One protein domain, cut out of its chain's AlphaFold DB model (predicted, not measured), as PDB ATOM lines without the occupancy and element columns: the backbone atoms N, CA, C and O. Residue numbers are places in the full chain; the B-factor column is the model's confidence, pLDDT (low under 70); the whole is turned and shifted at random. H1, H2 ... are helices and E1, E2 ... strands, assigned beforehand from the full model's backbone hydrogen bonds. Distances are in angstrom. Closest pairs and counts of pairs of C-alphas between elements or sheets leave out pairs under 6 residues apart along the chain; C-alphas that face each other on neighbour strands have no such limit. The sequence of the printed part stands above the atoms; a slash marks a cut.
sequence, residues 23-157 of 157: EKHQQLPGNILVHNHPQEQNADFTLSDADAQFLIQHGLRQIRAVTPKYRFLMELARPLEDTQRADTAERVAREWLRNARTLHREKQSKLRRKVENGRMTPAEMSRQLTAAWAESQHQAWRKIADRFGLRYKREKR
ATOM      1  N   GLU A  23      27.814 -53.781  24.553       89.12
ATOM      2  CA  GLU A  23      28.292 -55.128  24.231       89.12
ATOM      3  C   GLU A  23      29.253 -55.702  25.286       89.12
ATOM      4  O   GLU A  23      29.397 -56.917  25.404       89.12
ATOM      5  N   LYS A  24      29.880 -54.847  26.106       87.38
ATOM      6  CA  LYS A  24      30.752 -55.271  27.211       87.38
ATOM      7  C   LYS A  24      30.008 -55.461  28.529       87.38
ATOM      8  O   LYS A  24      30.605 -55.956  29.483       87.38
ATOM      9  N   HIS A  25      28.727 -55.088  28.620       90.00
ATOM     10  CA  HIS A  25      27.987 -55.109  29.890       90.00
ATOM     11  C   HIS A  25      27.815 -56.519  30.449       90.00
ATOM     12  O   HIS A  25      27.851 -56.694  31.662       90.00
ATOM     13  N   GLN A  26      27.726 -57.532  29.584       88.88
ATOM     14  CA  GLN A  26      27.638 -58.940  29.994       88.88
ATOM     15  C   GLN A  26      28.895 -59.439  30.726       88.88
ATOM     16  O   GLN A  26      28.833 -60.434  31.436       88.88
ATOM     17  N   GLN A  27      30.025 -58.736  30.589       88.38
ATOM     18  CA  GLN A  27      31.286 -59.058  31.262       88.38
ATOM     19  C   GLN A  27      31.443 -58.317  32.597       88.38
ATOM     20  O   GLN A  27      32.460 -58.470  33.260       88.38
ATOM     21  N   LEU A  28      30.505 -57.450  32.990       90.31
ATOM     22  CA  LEU A  28      30.600 -56.688  34.240       90.31
ATOM     23  C   LEU A  28      30.252 -57.501  35.500       90.31
ATOM     24  O   LEU A  28      30.933 -57.295  36.510       90.31
ATOM     25  N   PRO A  29      29.254 -58.407  35.497       91.50
ATOM     26  CA  PRO A  29      28.885 -59.142  36.702       91.50
ATOM     27  C   PRO A  29      30.073 -59.877  37.339       91.50
ATOM     28  O   PRO A  29      30.873 -60.498  36.648       91.50
ATOM     29  N   GLY A  30      30.217 -59.774  38.665       89.12
ATOM     30  CA  GLY A  30      31.285 -60.437  39.435       89.12
ATOM     31  C   GLY A  30      32.682 -59.804  39.327       89.12
ATOM     32  O   GLY A  30      33.581 -60.138  40.105       89.12
ATOM     33  N   ASN A  31      32.862 -58.829  38.436       92.06
ATOM     34  CA  ASN A  31      34.162 -58.239  38.133       92.06
ATOM     35  C   ASN A  31      34.439 -56.934  38.891       92.06
ATOM     36  O   ASN A  31      33.594 -56.410  39.623       92.06
ATOM     37  N   ILE A  32      35.672 -56.427  38.761       93.44
ATOM     38  CA  ILE A  32      36.099 -55.164  39.384       93.44
ATOM     39  C   ILE A  32      36.205 -54.069  38.324       93.44
ATOM     40  O   ILE A  32      36.998 -54.196  37.385       93.44
ATOM     41  N   LEU A  33      35.508 -52.952  38.525       93.75
ATOM     42  CA  LEU A  33      35.700 -51.729  37.748       93.75
ATOM     43  C   LEU A  33      36.672 -50.785  38.468       93.75
ATOM     44  O   LEU A  33      36.553 -50.552  39.668       93.75
ATOM     45  N   VAL A  34      37.628 -50.216  37.736       92.88
ATOM     46  CA  VAL A  34      38.570 -49.216  38.260       92.88
ATOM     47  C   VAL A  34      38.519 -47.983  37.370       92.88
ATOM     48  O   VAL A  34      38.656 -48.106  36.156       92.88
ATOM     49  N   HIS A  35      38.355 -46.802  37.963       91.12
ATOM     50  CA  HIS A  35      38.458 -45.524  37.263       91.12
ATOM     51  C   HIS A  35      39.385 -44.559  38.014       91.12
ATOM     52  O   HIS A  35      39.626 -44.703  39.214       91.12
ATOM     53  N   ASN A  36      39.926 -43.574  37.297       89.31
ATOM     54  CA  ASN A  36      40.925 -42.644  37.821       89.31
ATOM     55  C   ASN A  36      40.359 -41.223  37.919       89.31
ATOM     56  O   ASN A  36      39.665 -40.773  37.009       89.31
ATOM     57  N   HIS A  37      40.717 -40.492  38.974       88.88
ATOM     58  CA  HIS A  37      40.540 -39.041  39.086       88.88
ATOM     59  C   HIS A  37      41.927 -38.401  38.985       88.88
ATOM     60  O   HIS A  37      42.579 -38.219  40.005       88.88
ATOM     61  N   PRO A  38      42.434 -38.101  37.778       84.44
ATOM     62  CA  PRO A  38      43.854 -37.794  37.584       84.44
ATOM     63  C   PRO A  38      44.276 -36.413  38.100       84.44
ATOM     64  O   PRO A  38      45.462 -36.120  38.161       84.44
ATOM     65  N   GLN A  39      43.320 -35.539  38.415       85.94
ATOM     66  CA  GLN A  39      43.603 -34.150  38.749       85.94
ATOM     67  C   GLN A  39      43.837 -33.982  40.256       85.94
ATOM     68  O   GLN A  39      43.028 -34.456  41.051       85.94
ATOM     69  N   GLU A  40      44.883 -33.249  40.647       86.44
ATOM     70  CA  GLU A  40      45.223 -32.981  42.057       86.44
ATOM     71  C   GLU A  40      44.082 -32.300  42.825       86.44
ATOM     72  O   GLU A  40      43.801 -32.643  43.972       86.44
ATOM     73  N   GLN A  41      43.327 -31.405  42.180       85.25
ATOM     74  CA  GLN A  41      42.143 -30.787  42.792       85.25
ATOM     75  C   GLN A  41      41.032 -31.790  43.147       85.25
ATOM     76  O   GLN A  41      40.156 -31.475  43.950       85.25
ATOM     77  N   ASN A  42      41.072 -32.991  42.562       85.56
ATOM     78  CA  ASN A  42      40.123 -34.069  42.819       85.56
ATOM     79  C   ASN A  42      40.706 -35.145  43.750       85.56
ATOM     80  O   ASN A  42      40.070 -36.173  43.961       85.56
ATOM     81  N   ALA A  43      41.895 -34.931  44.326       89.50
ATOM     82  CA  ALA A  43      42.602 -35.943  45.109       89.50
ATOM     83  C   ALA A  43      41.800 -36.471  46.310       89.50
ATOM     84  O   ALA A  43      41.958 -37.633  46.686       89.50
ATOM     85  N   ASP A  44      40.924 -35.649  46.890       92.12
ATOM     86  CA  ASP A  44      40.074 -36.022  48.025       92.12
ATOM     87  C   ASP A  44      38.660 -36.493  47.609       92.12
ATOM     88  O   ASP A  44      37.880 -36.901  48.466       92.12
ATOM     89  N   PHE A  45      38.290 -36.449  46.322       92.38
ATOM     90  CA  PHE A  45      36.940 -36.812  45.878       92.38
ATOM     91  C   PHE A  45      36.751 -38.327  45.779       92.38
ATOM     92  O   PHE A  45      37.533 -39.044  45.166       92.38
ATOM     93  N   THR A  46      35.673 -38.810  46.393       94.50
ATOM     94  CA  THR A  46      35.297 -40.228  46.430       94.50
ATOM     95  C   THR A  46      34.452 -40.653  45.236       94.50
ATOM     96  O   THR A  46      34.118 -39.848  44.374       94.50
ATOM     97  N   LEU A  47      34.071 -41.932  45.240       94.44
ATOM     98  CA  LEU A  47      32.976 -42.488  44.445       94.44
ATOM     99  C   LEU A  47      31.714 -41.611  44.549       94.44
ATOM    100  O   LEU A  47      31.286 -41.268  45.651       94.44
ATOM    101  N   SER A  48      31.125 -41.276  43.413       93.69
ATOM    102  CA  SER A  48      29.830 -40.608  43.283       93.69
ATOM    103  C   SER A  48      28.663 -41.573  43.522       93.69
ATOM    104  O   SER A  48      28.845 -42.785  43.634       93.69
ATOM    105  N   ASP A  49      27.439 -41.055  43.579       94.56
ATOM    106  CA  ASP A  49      26.230 -41.879  43.517       94.56
ATOM    107  C   ASP A  49      26.145 -42.696  42.226       94.56
ATOM    108  O   ASP A  49      25.780 -43.868  42.289       94.56
ATOM    109  N   ALA A  50      26.549 -42.123  41.090       93.62
ATOM    110  CA  ALA A  50      26.582 -42.834  39.813       93.62
ATOM    111  C   ALA A  50      27.497 -44.069  39.862       93.62
ATOM    112  O   ALA A  50      27.158 -45.109  39.303       93.62
ATOM    113  N   ASP A  51      28.617 -43.997  40.586       94.81
ATOM    114  CA  ASP A  51      29.518 -45.137  40.779       94.81
ATOM    115  C   ASP A  51      28.848 -46.277  41.557       94.81
ATOM    116  O   ASP A  51      28.976 -47.447  41.191       94.81
ATOM    117  N   ALA A  52      28.110 -45.945  42.618       94.94
ATOM    118  CA  ALA A  52      27.372 -46.930  43.403       94.94
ATOM    119  C   ALA A  52      26.191 -47.516  42.616       94.94
ATOM    120  O   ALA A  52      25.955 -48.722  42.668       94.94
ATOM    121  N   GLN A  53      25.475 -46.688  41.850       95.19
ATOM    122  CA  GLN A  53      24.415 -47.157  40.957       95.19
ATOM    123  C   GLN A  53      24.966 -48.118  39.911       95.19
ATOM    124  O   GLN A  53      24.417 -49.203  39.748       95.19
ATOM    125  N   PHE A  54      26.080 -47.765  39.270       94.31
ATOM    126  CA  PHE A  54      26.720 -48.604  38.266       94.31
ATOM    127  C   PHE A  54      27.187 -49.940  38.860       94.31
ATOM    128  O   PHE A  54      26.923 -50.997  38.285       94.31
ATOM    129  N   LEU A  55      27.817 -49.905  40.044       95.19
ATOM    130  CA  LEU A  55      28.186 -51.095  40.819       95.19
ATOM    131  C   LEU A  55      26.987 -52.037  41.014       95.19
ATOM    132  O   LEU A  55      27.084 -53.227  40.718       95.19
ATOM    133  N   ILE A  56      25.865 -51.496  41.493       95.69
ATOM    134  CA  ILE A  56      24.664 -52.266  41.837       95.69
ATOM    135  C   ILE A  56      23.952 -52.787  40.586       95.69
ATOM    136  O   ILE A  56      23.654 -53.974  40.504       95.69
ATOM    137  N   GLN A  57      23.682 -51.918  39.611       93.94
ATOM    138  CA  GLN A  57      22.897 -52.243  38.416       93.94
ATOM    139  C   GLN A  57      23.568 -53.320  37.565       93.94
ATOM    140  O   GLN A  57      22.898 -54.238  37.096       93.94
ATOM    141  N   HIS A  58      24.891 -53.247  37.421       92.44
ATOM    142  CA  HIS A  58      25.654 -54.188  36.604       92.44
ATOM    143  C   HIS A  58      26.213 -55.379  37.394       92.44
ATOM    144  O   HIS A  58      26.963 -56.177  36.835       92.44
ATOM    145  N   GLY A  59      25.866 -55.513  38.680       92.06
ATOM    146  CA  GLY A  59      26.281 -56.649  39.506       92.06
ATOM    147  C   GLY A  59      27.800 -56.781  39.648       92.06
ATOM    148  O   GLY A  59      28.312 -57.894  39.778       92.06
ATOM    149  N   LEU A  60      28.533 -55.665  39.589       93.25
ATOM    150  CA  LEU A  60      29.979 -55.659  39.798       93.25
ATOM    151  C   LEU A  60      30.285 -56.171  41.211       93.25
ATOM    152  O   LEU A  60      29.580 -55.869  42.172       93.25
ATOM    153  N   ARG A  61      31.387 -56.900  41.379       92.56
ATOM    154  CA  ARG A  61      31.864 -57.263  42.721       92.56
ATOM    155  C   ARG A  61      32.390 -56.039  43.460       92.56
ATOM    156  O   ARG A  61      32.223 -55.917  44.673       92.56
ATOM    157  N   GLN A  62      33.051 -55.144  42.730       94.81
ATOM    158  CA  GLN A  62      33.682 -53.963  43.299       94.81
ATOM    159  C   GLN A  62      33.842 -52.846  42.270       94.81
ATOM    160  O   GLN A  62      34.122 -53.091  41.096       94.81
ATOM    161  N   ILE A  63      33.778 -51.608  42.748       95.94
ATOM    162  CA  ILE A  63      34.236 -50.424  42.026       95.94
ATOM    163  C   ILE A  63      35.335 -49.711  42.819       95.94
ATOM    164  O   ILE A  63      35.288 -49.626  44.050       95.94
ATOM    165  N   ARG A  64      36.357 -49.217  42.115       95.62
ATOM    166  CA  ARG A  64      37.483 -48.474  42.690       95.62
ATOM    167  C   ARG A  64      37.646 -47.126  41.994       95.62
ATOM    168  O   ARG A  64      37.766 -47.087  40.772       95.62
ATOM    169  N   ALA A  65      37.741 -46.057  42.777       94.31
ATOM    170  CA  ALA A  65      38.217 -44.756  42.315       94.31
ATOM    171  C   ALA A  65      39.654 -44.551  42.801       94.31
ATOM    172  O   ALA A  65      39.936 -44.661  43.997       94.31
ATOM    173  N   VAL A  66      40.570 -44.273  41.880       93.56
ATOM    174  CA  VAL A  66      41.982 -44.029  42.179       93.56
ATOM    175  C   VAL A  66      42.288 -42.556  41.959       93.56
ATOM    176  O   VAL A  66      42.155 -42.043  40.850       93.56
ATOM    177  N   THR A  67      42.728 -41.878  43.010       93.31
ATOM    178  CA  THR A  67      43.156 -40.477  42.973       93.31
ATOM    179  C   THR A  67      44.665 -40.389  43.229       93.31
ATOM    180  O   THR A  67      45.280 -41.399  43.598       93.31
ATOM    181  N   PRO A  68      45.306 -39.218  43.057       93.81
ATOM    182  CA  PRO A  68      46.708 -39.030  43.423       93.81
ATOM    183  C   PRO A  68      47.016 -39.403  44.880       93.81
ATOM    184  O   PRO A  68      48.080 -39.939  45.166       93.81
ATOM    185  N   LYS A  69      46.061 -39.193  45.794       93.94
ATOM    186  CA  LYS A  69      46.267 -39.315  47.245       93.94
ATOM    187  C   LYS A  69      45.640 -40.561  47.865       93.94
ATOM    188  O   LYS A  69      46.118 -41.058  48.887       93.94
ATOM    189  N   TYR A  70      44.554 -41.055  47.281       95.75
ATOM    190  CA  TYR A  70      43.752 -42.117  47.867       95.75
ATOM    191  C   TYR A  70      43.298 -43.141  46.835       95.75
ATOM    192  O   TYR A  70      43.246 -42.904  45.629       95.75
ATOM    193  N   ARG A  71      42.919 -44.306  47.349       96.19
ATOM    194  CA  ARG A  71      42.082 -45.275  46.658       96.19
ATOM    195  C   ARG A  71      40.783 -45.415  47.439       96.19
ATOM    196  O   ARG A  71      40.796 -45.705  48.635       96.19
ATOM    197  N   PHE A  72      39.664 -45.216  46.760       96.88
ATOM    198  CA  PHE A  72      38.330 -45.451  47.298       96.88
ATOM    199  C   PHE A  72      37.782 -46.733  46.708       96.88
ATOM    200  O   PHE A  72      37.899 -46.957  45.506       96.88
ATOM    201  N   LEU A  73      37.202 -47.572  47.553       96.81
ATOM    202  CA  LEU A  73      36.680 -48.873  47.172       96.81
ATOM    203  C   LEU A  73      35.242 -48.980  47.658       96.81
ATOM    204  O   LEU A  73      34.932 -48.566  48.780       96.81
ATOM    205  N   MET A  74      34.390 -49.557  46.821       97.62
ATOM    206  CA  MET A  74      33.057 -49.984  47.215       97.62
ATOM    207  C   MET A  74      32.772 -51.377  46.678       97.62
ATOM    208  O   MET A  74      33.010 -51.646  45.504       97.62
ATOM    209  N   GLU A  75      32.292 -52.257  47.547       96.19
ATOM    210  CA  GLU A  75      31.980 -53.655  47.243       96.19
ATOM    211  C   GLU A  75      30.529 -53.960  47.600       96.19
ATOM    212  O   GLU A  75      30.014 -53.437  48.591       96.19
ATOM    213  N   LEU A  76      29.901 -54.862  46.848       92.12
ATOM    214  CA  LEU A  76      28.681 -55.527  47.297       92.12
ATOM    215  C   LEU A  76      29.067 -56.602  48.319       92.12
ATOM    216  O   LEU A  76      29.797 -57.538  48.001       92.12
ATOM    217  N   ALA A  77      28.574 -56.486  49.553       88.69
ATOM    218  CA  ALA A  77      28.811 -57.488  50.592       88.69
ATOM    219  C   ALA A  77      28.185 -58.842  50.226       88.69
ATOM    220  O   ALA A  77      28.689 -59.885  50.647       88.69
ATOM    221  N   ARG A  78      27.086 -58.812  49.463       84.19
ATOM    222  CA  ARG A  78      26.424 -59.967  48.850       84.19
ATOM    223  C   ARG A  78      25.859 -59.558  47.484       84.19
ATOM    224  O   ARG A  78      25.401 -58.420  47.364       84.19
ATOM    225  N   PRO A  79      25.872 -60.445  46.475       82.25
ATOM    226  CA  PRO A  79      25.186 -60.193  45.214       82.25
ATOM    227  C   PRO A  79      23.695 -59.920  45.444       82.25
ATOM    228  O   PRO A  79      23.067 -60.579  46.272       82.25
ATOM    229  N   LEU A  80      23.146 -58.956  44.709       86.62
ATOM    230  CA  LEU A  80      21.712 -58.671  44.690       86.62
ATOM    231  C   LEU A  80      21.053 -59.405  43.523       86.62
ATOM    232  O   LEU A  80      21.624 -59.472  42.424       86.62
ATOM    233  N   GLU A  81      19.838 -59.896  43.759       87.44
ATOM    234  CA  GLU A  81      18.975 -60.425  42.705       87.44
ATOM    235  C   GLU A  81      18.651 -59.329  41.685       87.44
ATOM    236  O   GLU A  81      18.492 -58.158  42.045       87.44
ATOM    237  N   ASP A  82      18.530 -59.701  40.410       84.12
ATOM    238  CA  ASP A  82      18.318 -58.748  39.313       84.12
ATOM    239  C   ASP A  82      17.081 -57.864  39.537       84.12
ATOM    240  O   ASP A  82      17.120 -56.659  39.281       84.12
ATOM    241  N   THR A  83      16.017 -58.432  40.112       89.50
ATOM    242  CA  THR A  83      14.759 -57.735  40.429       89.50
ATOM    243  C   THR A  83      14.921 -56.625  41.472       89.50
ATOM    244  O   THR A  83      14.132 -55.683  41.491       89.50
ATOM    245  N   GLN A  84      15.952 -56.692  42.320       91.25
ATOM    246  CA  GLN A  84      16.188 -55.745  43.414       91.25
ATOM    247  C   GLN A  84      17.167 -54.627  43.041       91.25
ATOM    248  O   GLN A  84      17.214 -53.593  43.718       91.25
ATOM    249  N   ARG A  85      17.977 -54.816  41.990       92.12
ATOM    250  CA  ARG A  85      19.105 -53.924  41.670       92.12
ATOM    251  C   ARG A  85      18.668 -52.500  41.363       92.12
ATOM    252  O   ARG A  85      19.266 -51.567  41.890       92.12
ATOM    253  N   ALA A  86      17.634 -52.323  40.542       93.50
ATOM    254  CA  ALA A  86      17.184 -50.996  40.124       93.50
ATOM    255  C   ALA A  86      16.678 -50.154  41.311       93.50
ATOM    256  O   ALA A  86      17.179 -49.050  41.527       93.50
ATOM    257  N   ASP A  87      15.766 -50.704  42.125       95.00
ATOM    258  CA  ASP A  87      15.244 -50.034  43.328       95.00
ATOM    259  C   ASP A  87      16.363 -49.741  44.337       95.00
ATOM    260  O   ASP A  87      16.495 -48.624  44.843       95.00
ATOM    261  N   THR A  88      17.233 -50.725  44.588       95.50
ATOM    262  CA  THR A  88      18.337 -50.560  45.539       95.50
ATOM    263  C   THR A  88      19.306 -49.471  45.079       95.50
ATOM    264  O   THR A  88      19.679 -48.611  45.878       95.50
ATOM    265  N   ALA A  89      19.676 -49.456  43.795       96.00
ATOM    266  CA  ALA A  89      20.546 -48.437  43.217       96.00
ATOM    267  C   ALA A  89      19.956 -47.027  43.372       96.00
ATOM    268  O   ALA A  89      20.656 -46.098  43.786       96.00
ATOM    269  N   GLU A  90      18.663 -46.854  43.087       96.75
ATOM    270  CA  GLU A  90      17.991 -45.562  43.233       96.75
ATOM    271  C   GLU A  90      17.947 -45.102  44.697       96.75
ATOM    272  O   GLU A  90      18.278 -43.951  45.014       96.75
ATOM    273  N   ARG A  91      17.587 -46.004  45.616       97.44
ATOM    274  CA  ARG A  91      17.521 -45.703  47.051       97.44
ATOM    275  C   ARG A  91      18.886 -45.328  47.611       97.44
ATOM    276  O   ARG A  91      18.980 -44.332  48.329       97.44
ATOM    277  N   VAL A  92      19.938 -46.064  47.247       96.94
ATOM    278  CA  VAL A  92      21.326 -45.765  47.631       96.94
ATOM    279  C   VAL A  92      21.725 -44.366  47.168       96.94
ATOM    280  O   VAL A  92      22.174 -43.565  47.992       96.94
ATOM    281  N   ALA A  93      21.512 -44.039  45.890       96.25
ATOM    282  CA  ALA A  93      21.859 -42.734  45.327       96.25
ATOM    283  C   ALA A  93      21.134 -41.586  46.041       96.25
ATOM    284  O   ALA A  93      21.753 -40.617  46.495       96.25
ATOM    285  N   ARG A  94      19.816 -41.726  46.222       97.62
ATOM    286  CA  ARG A  94      18.976 -40.727  46.892       97.62
ATOM    287  C   ARG A  94      19.410 -40.504  48.340       97.62
ATOM    288  O   ARG A  94      19.523 -39.363  48.799       97.62
ATOM    289  N   GLU A  95      19.655 -41.586  49.073       97.88
ATOM    290  CA  GLU A  95      20.075 -41.541  50.471       97.88
ATOM    291  C   GLU A  95      21.470 -40.948  50.643       97.88
ATOM    292  O   GLU A  95      21.677 -40.130  51.549       97.88
ATOM    293  N   TRP A  96      22.407 -41.310  49.769       98.12
ATOM    294  CA  TRP A  96      23.746 -40.737  49.760       98.12
ATOM    295  C   TRP A  96      23.694 -39.235  49.517       98.12
ATOM    296  O   TRP A  96      24.196 -38.466  50.339       98.12
ATOM    297  N   LEU A  97      23.019 -38.809  48.445       97.25
ATOM    298  CA  LEU A  97      22.956 -37.406  48.048       97.25
ATOM    299  C   LEU A  97      22.328 -36.546  49.148       97.25
ATOM    300  O   LEU A  97      22.832 -35.464  49.465       97.25
ATOM    301  N   ARG A  98      21.257 -37.046  49.776       98.06
ATOM    302  CA  ARG A  98      20.624 -36.401  50.930       98.06
ATOM    303  C   ARG A  98      21.615 -36.224  52.079       98.06
ATOM    304  O   ARG A  98      21.776 -35.107  52.564       98.06
ATOM    305  N   ASN A  99      22.293 -37.293  52.506       98.12
ATOM    306  CA  ASN A  99      23.232 -37.222  53.630       98.12
ATOM    307  C   ASN A  99      24.438 -36.325  53.315       98.12
ATOM    308  O   ASN A  99      24.798 -35.490  54.144       98.12
ATOM    309  N   ALA A 100      25.021 -36.435  52.118       98.12
ATOM    310  CA  ALA A 100      26.155 -35.619  51.698       98.12
ATOM    311  C   ALA A 100      25.803 -34.125  51.712       98.12
ATOM    312  O   ALA A 100      26.552 -33.314  52.261       98.12
ATOM    313  N   ARG A 101      24.632 -33.751  51.174       98.06
ATOM    314  CA  ARG A 101      24.149 -32.360  51.180       98.06
ATOM    315  C   ARG A 101      23.892 -31.843  52.592       98.06
ATOM    316  O   ARG A 101      24.290 -30.719  52.885       98.06
ATOM    317  N   THR A 102      23.273 -32.637  53.465       98.31
ATOM    318  CA  THR A 102      23.053 -32.252  54.870       98.31
ATOM    319  C   THR A 102      24.379 -31.987  55.583       98.31
ATOM    320  O   THR A 102      24.593 -30.885  56.086       98.31
ATOM    321  N   LEU A 103      25.319 -32.934  55.519       98.19
ATOM    322  CA  LEU A 103      26.648 -32.799  56.126       98.19
ATOM    323  C   LEU A 103      27.421 -31.602  55.556       98.19
ATOM    324  O   LEU A 103      28.133 -30.899  56.273       98.19
ATOM    325  N   HIS A 104      27.299 -31.349  54.251       98.12
ATOM    326  CA  HIS A 104      27.930 -30.195  53.620       98.12
ATOM    327  C   HIS A 104      27.339 -28.870  54.096       98.12
ATOM    328  O   HIS A 104      28.103 -27.965  54.421       98.12
ATOM    329  N   ARG A 105      26.008 -28.761  54.206       98.25
ATOM    330  CA  ARG A 105      25.341 -27.562  54.738       98.25
ATOM    331  C   ARG A 105      25.783 -27.263  56.168       98.25
ATOM    332  O   ARG A 105      26.076 -26.115  56.480       98.25
ATOM    333  N   GLU A 106      25.913 -28.280  57.016       97.38
ATOM    334  CA  GLU A 106      26.420 -28.110  58.384       97.38
ATOM    335  C   GLU A 106      27.848 -27.550  58.408       97.38
ATOM    336  O   GLU A 106      28.141 -26.600  59.140       97.38
ATOM    337  N   LYS A 107      28.747 -28.099  57.580       97.19
ATOM    338  CA  LYS A 107      30.128 -27.606  57.458       97.19
ATOM    339  C   LYS A 107      30.175 -26.198  56.870       97.19
ATOM    340  O   LYS A 107      30.889 -25.349  57.396       97.19
ATOM    341  N   GLN A 108      29.384 -25.927  55.834       97.56
ATOM    342  CA  GLN A 108      29.269 -24.609  55.218       97.56
ATOM    343  C   GLN A 108      28.809 -23.563  56.237       97.56
ATOM    344  O   GLN A 108      29.423 -22.505  56.322       97.56
ATOM    345  N   SER A 109      27.797 -23.862  57.054       97.69
ATOM    346  CA  SER A 109      27.333 -22.965  58.119       97.69
ATOM    347  C   SER A 109      28.420 -22.688  59.161       97.69
ATOM    348  O   SER A 109      28.587 -21.547  59.586       97.69
ATOM    349  N   LYS A 110      29.222 -23.695  59.540       96.81
ATOM    350  CA  LYS A 110      30.376 -23.496  60.437       96.81
ATOM    351  C   LYS A 110      31.438 -22.584  59.818       96.81
ATOM    352  O   LYS A 110      32.009 -21.764  60.531       96.81
ATOM    353  N   LEU A 111      31.702 -22.715  58.518       97.00
ATOM    354  CA  LEU A 111      32.635 -21.839  57.804       97.00
ATOM    355  C   LEU A 111      32.096 -20.407  57.695       97.00
ATOM    356  O   LEU A 111      32.833 -19.474  57.992       97.00
ATOM    357  N   ARG A 112      30.804 -20.231  57.381       96.94
ATOM    358  CA  ARG A 112      30.150 -18.909  57.347       96.94
ATOM    359  C   ARG A 112      30.291 -18.166  58.671       96.94
ATOM    360  O   ARG A 112      30.761 -17.038  58.673       96.94
ATOM    361  N   ARG A 113      30.040 -18.840  59.799       97.81
ATOM    362  CA  ARG A 113      30.238 -18.253  61.136       97.81
ATOM    363  C   ARG A 113      31.678 -17.805  61.396       97.81
ATOM    364  O   ARG A 113      31.902 -16.854  62.137       97.81
ATOM    365  N   LYS A 114      32.684 -18.484  60.830       97.44
ATOM    366  CA  LYS A 114      34.084 -18.036  60.948       97.44
ATOM    367  C   LYS A 114      34.325 -16.749  60.163       97.44
ATOM    368  O   LYS A 114      35.071 -15.910  60.652       97.44
ATOM    369  N   VAL A 115      33.691 -16.603  58.999       97.00
ATOM    370  CA  VAL A 115      33.755 -15.375  58.196       97.00
ATOM    371  C   VAL A 115      33.055 -14.220  58.904       97.00
ATOM    372  O   VAL A 115      33.652 -13.165  59.074       97.00
ATOM    373  N   GLU A 116      31.837 -14.446  59.396       97.44
ATOM    374  CA  GLU A 116      31.055 -13.452  60.148       97.44
ATOM    375  C   GLU A 116      31.810 -12.937  61.383       97.44
ATOM    376  O   GLU A 116      31.793 -11.747  61.673       97.44
ATOM    377  N   ASN A 117      32.546 -13.817  62.068       97.62
ATOM    378  CA  ASN A 117      33.351 -13.465  63.240       97.62
ATOM    379  C   ASN A 117      34.762 -12.944  62.899       97.62
ATOM    380  O   ASN A 117      35.611 -12.883  63.788       97.62
ATOM    381  N   GLY A 118      35.066 -12.663  61.627       97.12
ATOM    382  CA  GLY A 118      36.371 -12.148  61.189       97.12
ATOM    383  C   GLY A 118      37.546 -13.126  61.333       97.12
ATOM    384  O   GLY A 118      38.698 -12.733  61.189       97.12
ATOM    385  N   ARG A 119      37.284 -14.412  61.607       97.06
ATOM    386  CA  ARG A 119      38.309 -15.466  61.777       97.06
ATOM    387  C   ARG A 119      38.713 -16.137  60.460       97.06
ATOM    388  O   ARG A 119      39.496 -17.085  60.476       97.06
ATOM    389  N   MET A 120      38.093 -15.741  59.353       97.06
ATOM    390  CA  MET A 120      38.301 -16.300  58.020       97.06
ATOM    391  C   MET A 120      37.849 -15.287  56.970       97.06
ATOM    392  O   MET A 120      36.811 -14.652  57.119       97.06
ATOM    393  N   THR A 121      38.585 -15.170  55.875       97.50
ATOM    394  CA  THR A 121      38.173 -14.374  54.716       97.50
ATOM    395  C   THR A 121      37.213 -15.163  53.809       97.50
ATOM    396  O   THR A 121      37.270 -16.397  53.754       97.50
ATOM    397  N   PRO A 122      36.365 -14.493  53.007       95.62
ATOM    398  CA  PRO A 122      35.534 -15.172  52.009       95.62
ATOM    399  C   PRO A 122      36.337 -16.026  51.009       95.62
ATOM    400  O   PRO A 122      35.892 -17.102  50.604       95.62
ATOM    401  N   ALA A 123      37.546 -15.583  50.641       95.12
ATOM    402  CA  ALA A 123      38.432 -16.316  49.737       95.12
ATOM    403  C   ALA A 123      38.937 -17.631  50.357       95.12
ATOM    404  O   ALA A 123      38.944 -18.670  49.695       95.12
ATOM    405  N   GLU A 124      39.313 -17.617  51.637       95.19
ATOM    406  CA  GLU A 124      39.698 -18.827  52.373       95.19
ATOM    407  C   GLU A 124      38.520 -19.785  52.539       95.19
ATOM    408  O   GLU A 124      38.679 -20.993  52.343       95.19
ATOM    409  N   MET A 125      37.327 -19.259  52.834       95.88
ATOM    410  CA  MET A 125      36.112 -20.066  52.905       95.88
ATOM    411  C   MET A 125      35.864 -20.804  51.588       95.88
ATOM    412  O   MET A 125      35.617 -22.009  51.611       95.88
ATOM    413  N   SER A 126      35.961 -20.112  50.448       92.62
ATOM    414  CA  SER A 126      35.765 -20.717  49.126       92.62
ATOM    415  C   SER A 126      36.697 -21.914  48.897       92.62
ATOM    416  O   SER A 126      36.236 -22.993  48.521       92.62
ATOM    417  N   ARG A 127      37.986 -21.782  49.245       90.19
ATOM    418  CA  ARG A 127      38.959 -22.887  49.158       90.19
ATOM    419  C   ARG A 127      38.587 -24.062  50.069       90.19
ATOM    420  O   ARG A 127      38.710 -25.217  49.668       90.19
ATOM    421  N   GLN A 128      38.099 -23.785  51.280       94.69
ATOM    422  CA  GLN A 128      37.711 -24.829  52.236       94.69
ATOM    423  C   GLN A 128      36.393 -25.532  51.876       94.69
ATOM    424  O   GLN A 128      36.194 -26.678  52.284       94.69
ATOM    425  N   LEU A 129      35.504 -24.903  51.100       94.88
ATOM    426  CA  LEU A 129      34.233 -25.516  50.700       94.88
ATOM    427  C   LEU A 129      34.424 -26.767  49.841       94.88
ATOM    428  O   LEU A 129      33.692 -27.738  50.033       94.88
ATOM    429  N   THR A 130      35.419 -26.782  48.951       91.56
ATOM    430  CA  THR A 130      35.727 -27.953  48.116       91.56
ATOM    431  C   THR A 130      36.129 -29.153  48.976       91.56
ATOM    432  O   THR A 130      35.542 -30.228  48.855       91.56
ATOM    433  N   ALA A 131      37.053 -28.956  49.922       92.31
ATOM    434  CA  ALA A 131      37.462 -30.000  50.865       92.31
ATOM    435  C   ALA A 131      36.299 -30.438  51.774       92.31
ATOM    436  O   ALA A 131      36.106 -31.627  52.035       92.31
ATOM    437  N   ALA A 132      35.473 -29.486  52.222       95.88
ATOM    438  CA  ALA A 132      34.284 -29.782  53.011       95.88
ATOM    439  C   ALA A 132      33.269 -30.627  52.228       95.88
ATOM    440  O   ALA A 132      32.609 -31.480  52.821       95.88
ATOM    441  N   TRP A 133      33.132 -30.398  50.919       96.50
ATOM    442  CA  TRP A 133      32.266 -31.191  50.051       96.50
ATOM    443  C   TRP A 133      32.783 -32.619  49.882       96.50
ATOM    444  O   TRP A 133      32.033 -33.560  50.147       96.50
ATOM    445  N   ALA A 134      34.060 -32.788  49.538       94.69
ATOM    446  CA  ALA A 134      34.691 -34.100  49.409       94.69
ATOM    447  C   ALA A 134      34.554 -34.939  50.699       94.69
ATOM    448  O   ALA A 134      34.072 -36.073  50.678       94.69
ATOM    449  N   GLU A 135      34.848 -34.345  51.859       96.38
ATOM    450  CA  GLU A 135      34.716 -35.035  53.147       96.38
ATOM    451  C   GLU A 135      33.250 -35.339  53.511       96.38
ATOM    452  O   GLU A 135      32.966 -36.327  54.185       96.38
ATOM    453  N   SER A 136      32.282 -34.521  53.084       98.06
ATOM    454  CA  SER A 136      30.860 -34.835  53.292       98.06
ATOM    455  C   SER A 136      30.394 -36.034  52.470       98.06
ATOM    456  O   SER A 136      29.597 -36.827  52.968       98.06
ATOM    457  N   GLN A 137      30.919 -36.215  51.259       97.62
ATOM    458  CA  GLN A 137      30.640 -37.400  50.446       97.62
ATOM    459  C   GLN A 137      31.213 -38.677  51.085       97.62
ATOM    460  O   GLN A 137      30.525 -39.696  51.148       97.62
ATOM    461  N   HIS A 138      32.433 -38.617  51.634       96.62
ATOM    462  CA  HIS A 138      33.023 -39.729  52.396       96.62
ATOM    463  C   HIS A 138      32.171 -40.142  53.592       96.62
ATOM    464  O   HIS A 138      31.898 -41.324  53.805       96.62
ATOM    465  N   GLN A 139      31.774 -39.157  54.395       97.62
ATOM    466  CA  GLN A 139      30.979 -39.386  55.596       97.62
ATOM    467  C   GLN A 139      29.592 -39.932  55.251       97.62
ATOM    468  O   GLN A 139      29.098 -40.813  55.954       97.62
ATOM    469  N   ALA A 140      28.995 -39.474  54.147       98.06
ATOM    470  CA  ALA A 140      27.741 -40.023  53.650       98.06
ATOM    471  C   ALA A 140      27.870 -41.515  53.313       98.06
ATOM    472  O   ALA A 140      27.033 -42.296  53.762       98.06
ATOM    473  N   TRP A 141      28.936 -41.937  52.618       98.00
ATOM    474  CA  TRP A 141      29.156 -43.359  52.338       98.00
ATOM    475  C   TRP A 141      29.334 -44.195  53.595       98.00
ATOM    476  O   TRP A 141      28.636 -45.192  53.758       98.00
ATOM    477  N   ARG A 142      30.196 -43.758  54.521       96.69
ATOM    478  CA  ARG A 142      30.400 -44.450  55.806       96.69
ATOM    479  C   ARG A 142      29.102 -44.648  56.585       96.69
ATOM    480  O   ARG A 142      28.964 -45.637  57.287       96.69
ATOM    481  N   LYS A 143      28.164 -43.708  56.471       96.75
ATOM    482  CA  LYS A 143      26.890 -43.760  57.187       96.75
ATOM    483  C   LYS A 143      25.888 -44.732  56.567       96.75
ATOM    484  O   LYS A 143      25.068 -45.280  57.297       96.75
ATOM    485  N   ILE A 144      25.885 -44.889  55.242       97.19
ATOM    486  CA  ILE A 144      24.815 -45.633  54.563       97.19
ATOM    487  C   ILE A 144      25.239 -46.988  54.004       97.19
ATOM    488  O   ILE A 144      24.348 -47.800  53.773       97.19
ATOM    489  N   ALA A 145      26.534 -47.222  53.766       96.38
ATOM    490  CA  ALA A 145      27.011 -48.379  53.009       96.38
ATOM    491  C   ALA A 145      26.510 -49.705  53.604       96.38
ATOM    492  O   ALA A 145      25.785 -50.434  52.927       96.38
ATOM    493  N   ASP A 146      26.782 -49.952  54.887       94.94
ATOM    494  CA  ASP A 146      26.462 -51.231  55.536       94.94
ATOM    495  C   ASP A 146      24.959 -51.553  55.497       94.94
ATOM    496  O   ASP A 146      24.563 -52.685  55.228       94.94
ATOM    497  N   ARG A 147      24.104 -50.539  55.686       94.56
ATOM    498  CA  ARG A 147      22.638 -50.686  55.643       94.56
ATOM    499  C   ARG A 147      22.127 -51.136  54.273       94.56
ATOM    500  O   ARG A 147      21.084 -51.776  54.201       94.56
ATOM    501  N   PHE A 148      22.835 -50.791  53.201       94.44
ATOM    502  CA  PHE A 148      22.505 -51.205  51.837       94.44
ATOM    503  C   PHE A 148      23.303 -52.434  51.380       94.44
ATOM    504  O   PHE A 148      23.320 -52.743  50.192       94.44
ATOM    505  N   GLY A 149      23.980 -53.133  52.297       94.06
ATOM    506  CA  GLY A 149      24.808 -54.285  51.946       94.06
ATOM    507  C   GLY A 149      26.038 -53.906  51.119       94.06
ATOM    508  O   GLY A 149      26.558 -54.738  50.380       94.06
ATOM    509  N   LEU A 150      26.507 -52.663  51.229       96.06
ATOM    510  CA  LEU A 150      27.728 -52.178  50.596       96.06
ATOM    511  C   LEU A 150      28.845 -52.106  51.634       96.06
ATOM    512  O   LEU A 150      28.608 -51.774  52.790       96.06
ATOM    513  N   ARG A 151      30.086 -52.334  51.210       96.88
ATOM    514  CA  ARG A 151      31.278 -52.048  52.019       96.88
ATOM    515  C   ARG A 151      32.042 -50.913  51.385       96.88
ATOM    516  O   ARG A 151      32.391 -50.996  50.213       96.88
ATOM    517  N   TYR A 152      32.321 -49.869  52.155       97.44
ATOM    518  CA  TYR A 152      33.052 -48.696  51.688       97.44
ATOM    519  C   TYR A 152      34.398 -48.557  52.400       97.44
ATOM    520  O   TYR A 152      34.465 -48.601  53.629       97.44
ATOM    521  N   LYS A 153      35.474 -48.323  51.639       96.56
ATOM    522  CA  LYS A 153      36.825 -48.132  52.182       96.56
ATOM    523  C   LYS A 153      37.542 -46.956  51.520       96.56
ATOM    524  O   LYS A 153      37.436 -46.734  50.317       96.56
ATOM    525  N   ARG A 154      38.318 -46.232  52.330       96.19
ATOM    526  CA  ARG A 154      39.302 -45.226  51.903       96.19
ATOM    527  C   ARG A 154      40.689 -45.707  52.311       96.19
ATOM    528  O   ARG A 154      40.926 -45.915  53.497       96.19
ATOM    529  N   GLU A 155      41.591 -45.828  51.349       95.56
ATOM    530  CA  GLU A 155      42.981 -46.241  51.545       95.56
ATOM    531  C   GLU A 155      43.919 -45.113  51.116       95.56
ATOM    532  O   GLU A 155      43.706 -44.493  50.074       95.56
ATOM    533  N   LYS A 156      44.950 -44.834  51.919       93.12
ATOM    534  CA  LYS A 156      46.020 -43.904  51.538       93.12
ATOM    535  C   LYS A 156      46.926 -44.571  50.501       93.12
ATOM    536  O   LYS A 156      47.170 -45.773  50.606       93.12
ATOM    537  N   ARG A 157      47.368 -43.798  49.510       83.44
ATOM    538  CA  ARG A 157      48.358 -44.226  48.516       83.44
ATOM    539  C   ARG A 157      49.748 -43.717  48.857       83.44
ATOM    540  O   ARG A 157      49.838 -42.683  49.561       83.44
TER     541      ARG A 157
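Overview. This is residues 23 to 157 of the 157 residues of an uncharacterized protein of Kiritimatiellae bacterium (UniProt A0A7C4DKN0). A long helical hairpin, H3 and H4, reaches from a small twisted sheet of four strands to the far end of the model; the short helix H2 packs between one face of the sheet and the first part of H3. The last residues of H4 come back to the sheet at E4, and H1 is a small turn at the other end of the long axis. The printed part has 135 residues with four named helices and four named strands, along the chain H1 E1 H2 E2 E3 H3 H4 E4; the sheet runs E1 E2 E3 E4 and is mixed, and the class is mixed, helices and strands. It is only just compact, close to loose, with a radius of gyration of the C-alphas of 16.8 A, and spans 56 by 28 by 24 A.

Arrangement. H1, residues 23 to 27, is not on the sheet. E1, residues 32 to 36, is parallel to E2, residues 62 to 66, at 17 degrees, with N 33 and O 62 at 2.9 A. With H2, residues 49 to 57, they form a strand-helix-strand unit, two parallel neighbour strands with a helix between, and its crossover is right-handed. H2 is on the sheet at a height of 8.7 A, over E2 and only just over E3, residues 70 to 76, with 3 C-alphas on it; its line and that of E2 stand at 25 degrees on the local plane, along the strands. E2 and E3 form an antiparallel hairpin, with N 63 and O 74 at 2.9 A. E3 is antiparallel to E4, residues 150 to 156, with N 71 and O 155 at 2.8 A. H3, residues 82 to 116, touches H2 with residues 85 to 97 alone, opposite ways at a shallow tilt of 14 degrees; the closest C-alphas, of Gln 53 and Ala 89, are 4.7 A apart. H3 and H4, residues 122 to 144, are a helical hairpin and touch, C-alphas 100 and 137 being closest at 5.0 A, at a shallow tilt of 33 degrees, only just short of steep. H4 only grazes the sheet, with residues 138 to 144. Every O i to N i+4 pair is within hydrogen-bond range in H2, against 29 of 31 in H3, 17 of 19 in H4 and 0 of 1 in H1, which has 1 of 2 O i to N i+3 pairs.

Along the chain. H1 begins at C-alpha 23 (28.292, -55.128, 24.231). E1 is 13.5 A long, H2 12.0 A, E2 13.0 A and E3 20.2 A. H3 is 51.5 A, ending at C-alpha 116 (31.055, -13.452, 60.148). H4 is 32.4 A, with a kink of 31 degrees near residue 131. E4, 20.1 A, ends at C-alpha 156 (46.020, -43.904, 51.538).

Size, cuts and confidence. The C-alphas farthest apart, of Glu 23 and Asn 117, are 57.3 A from each other. The printed part has no cut, and the link from E1 to H2, 12 residues, is long. The mean pLDDT of the printed part is 94.1, and no printed residue is under 70.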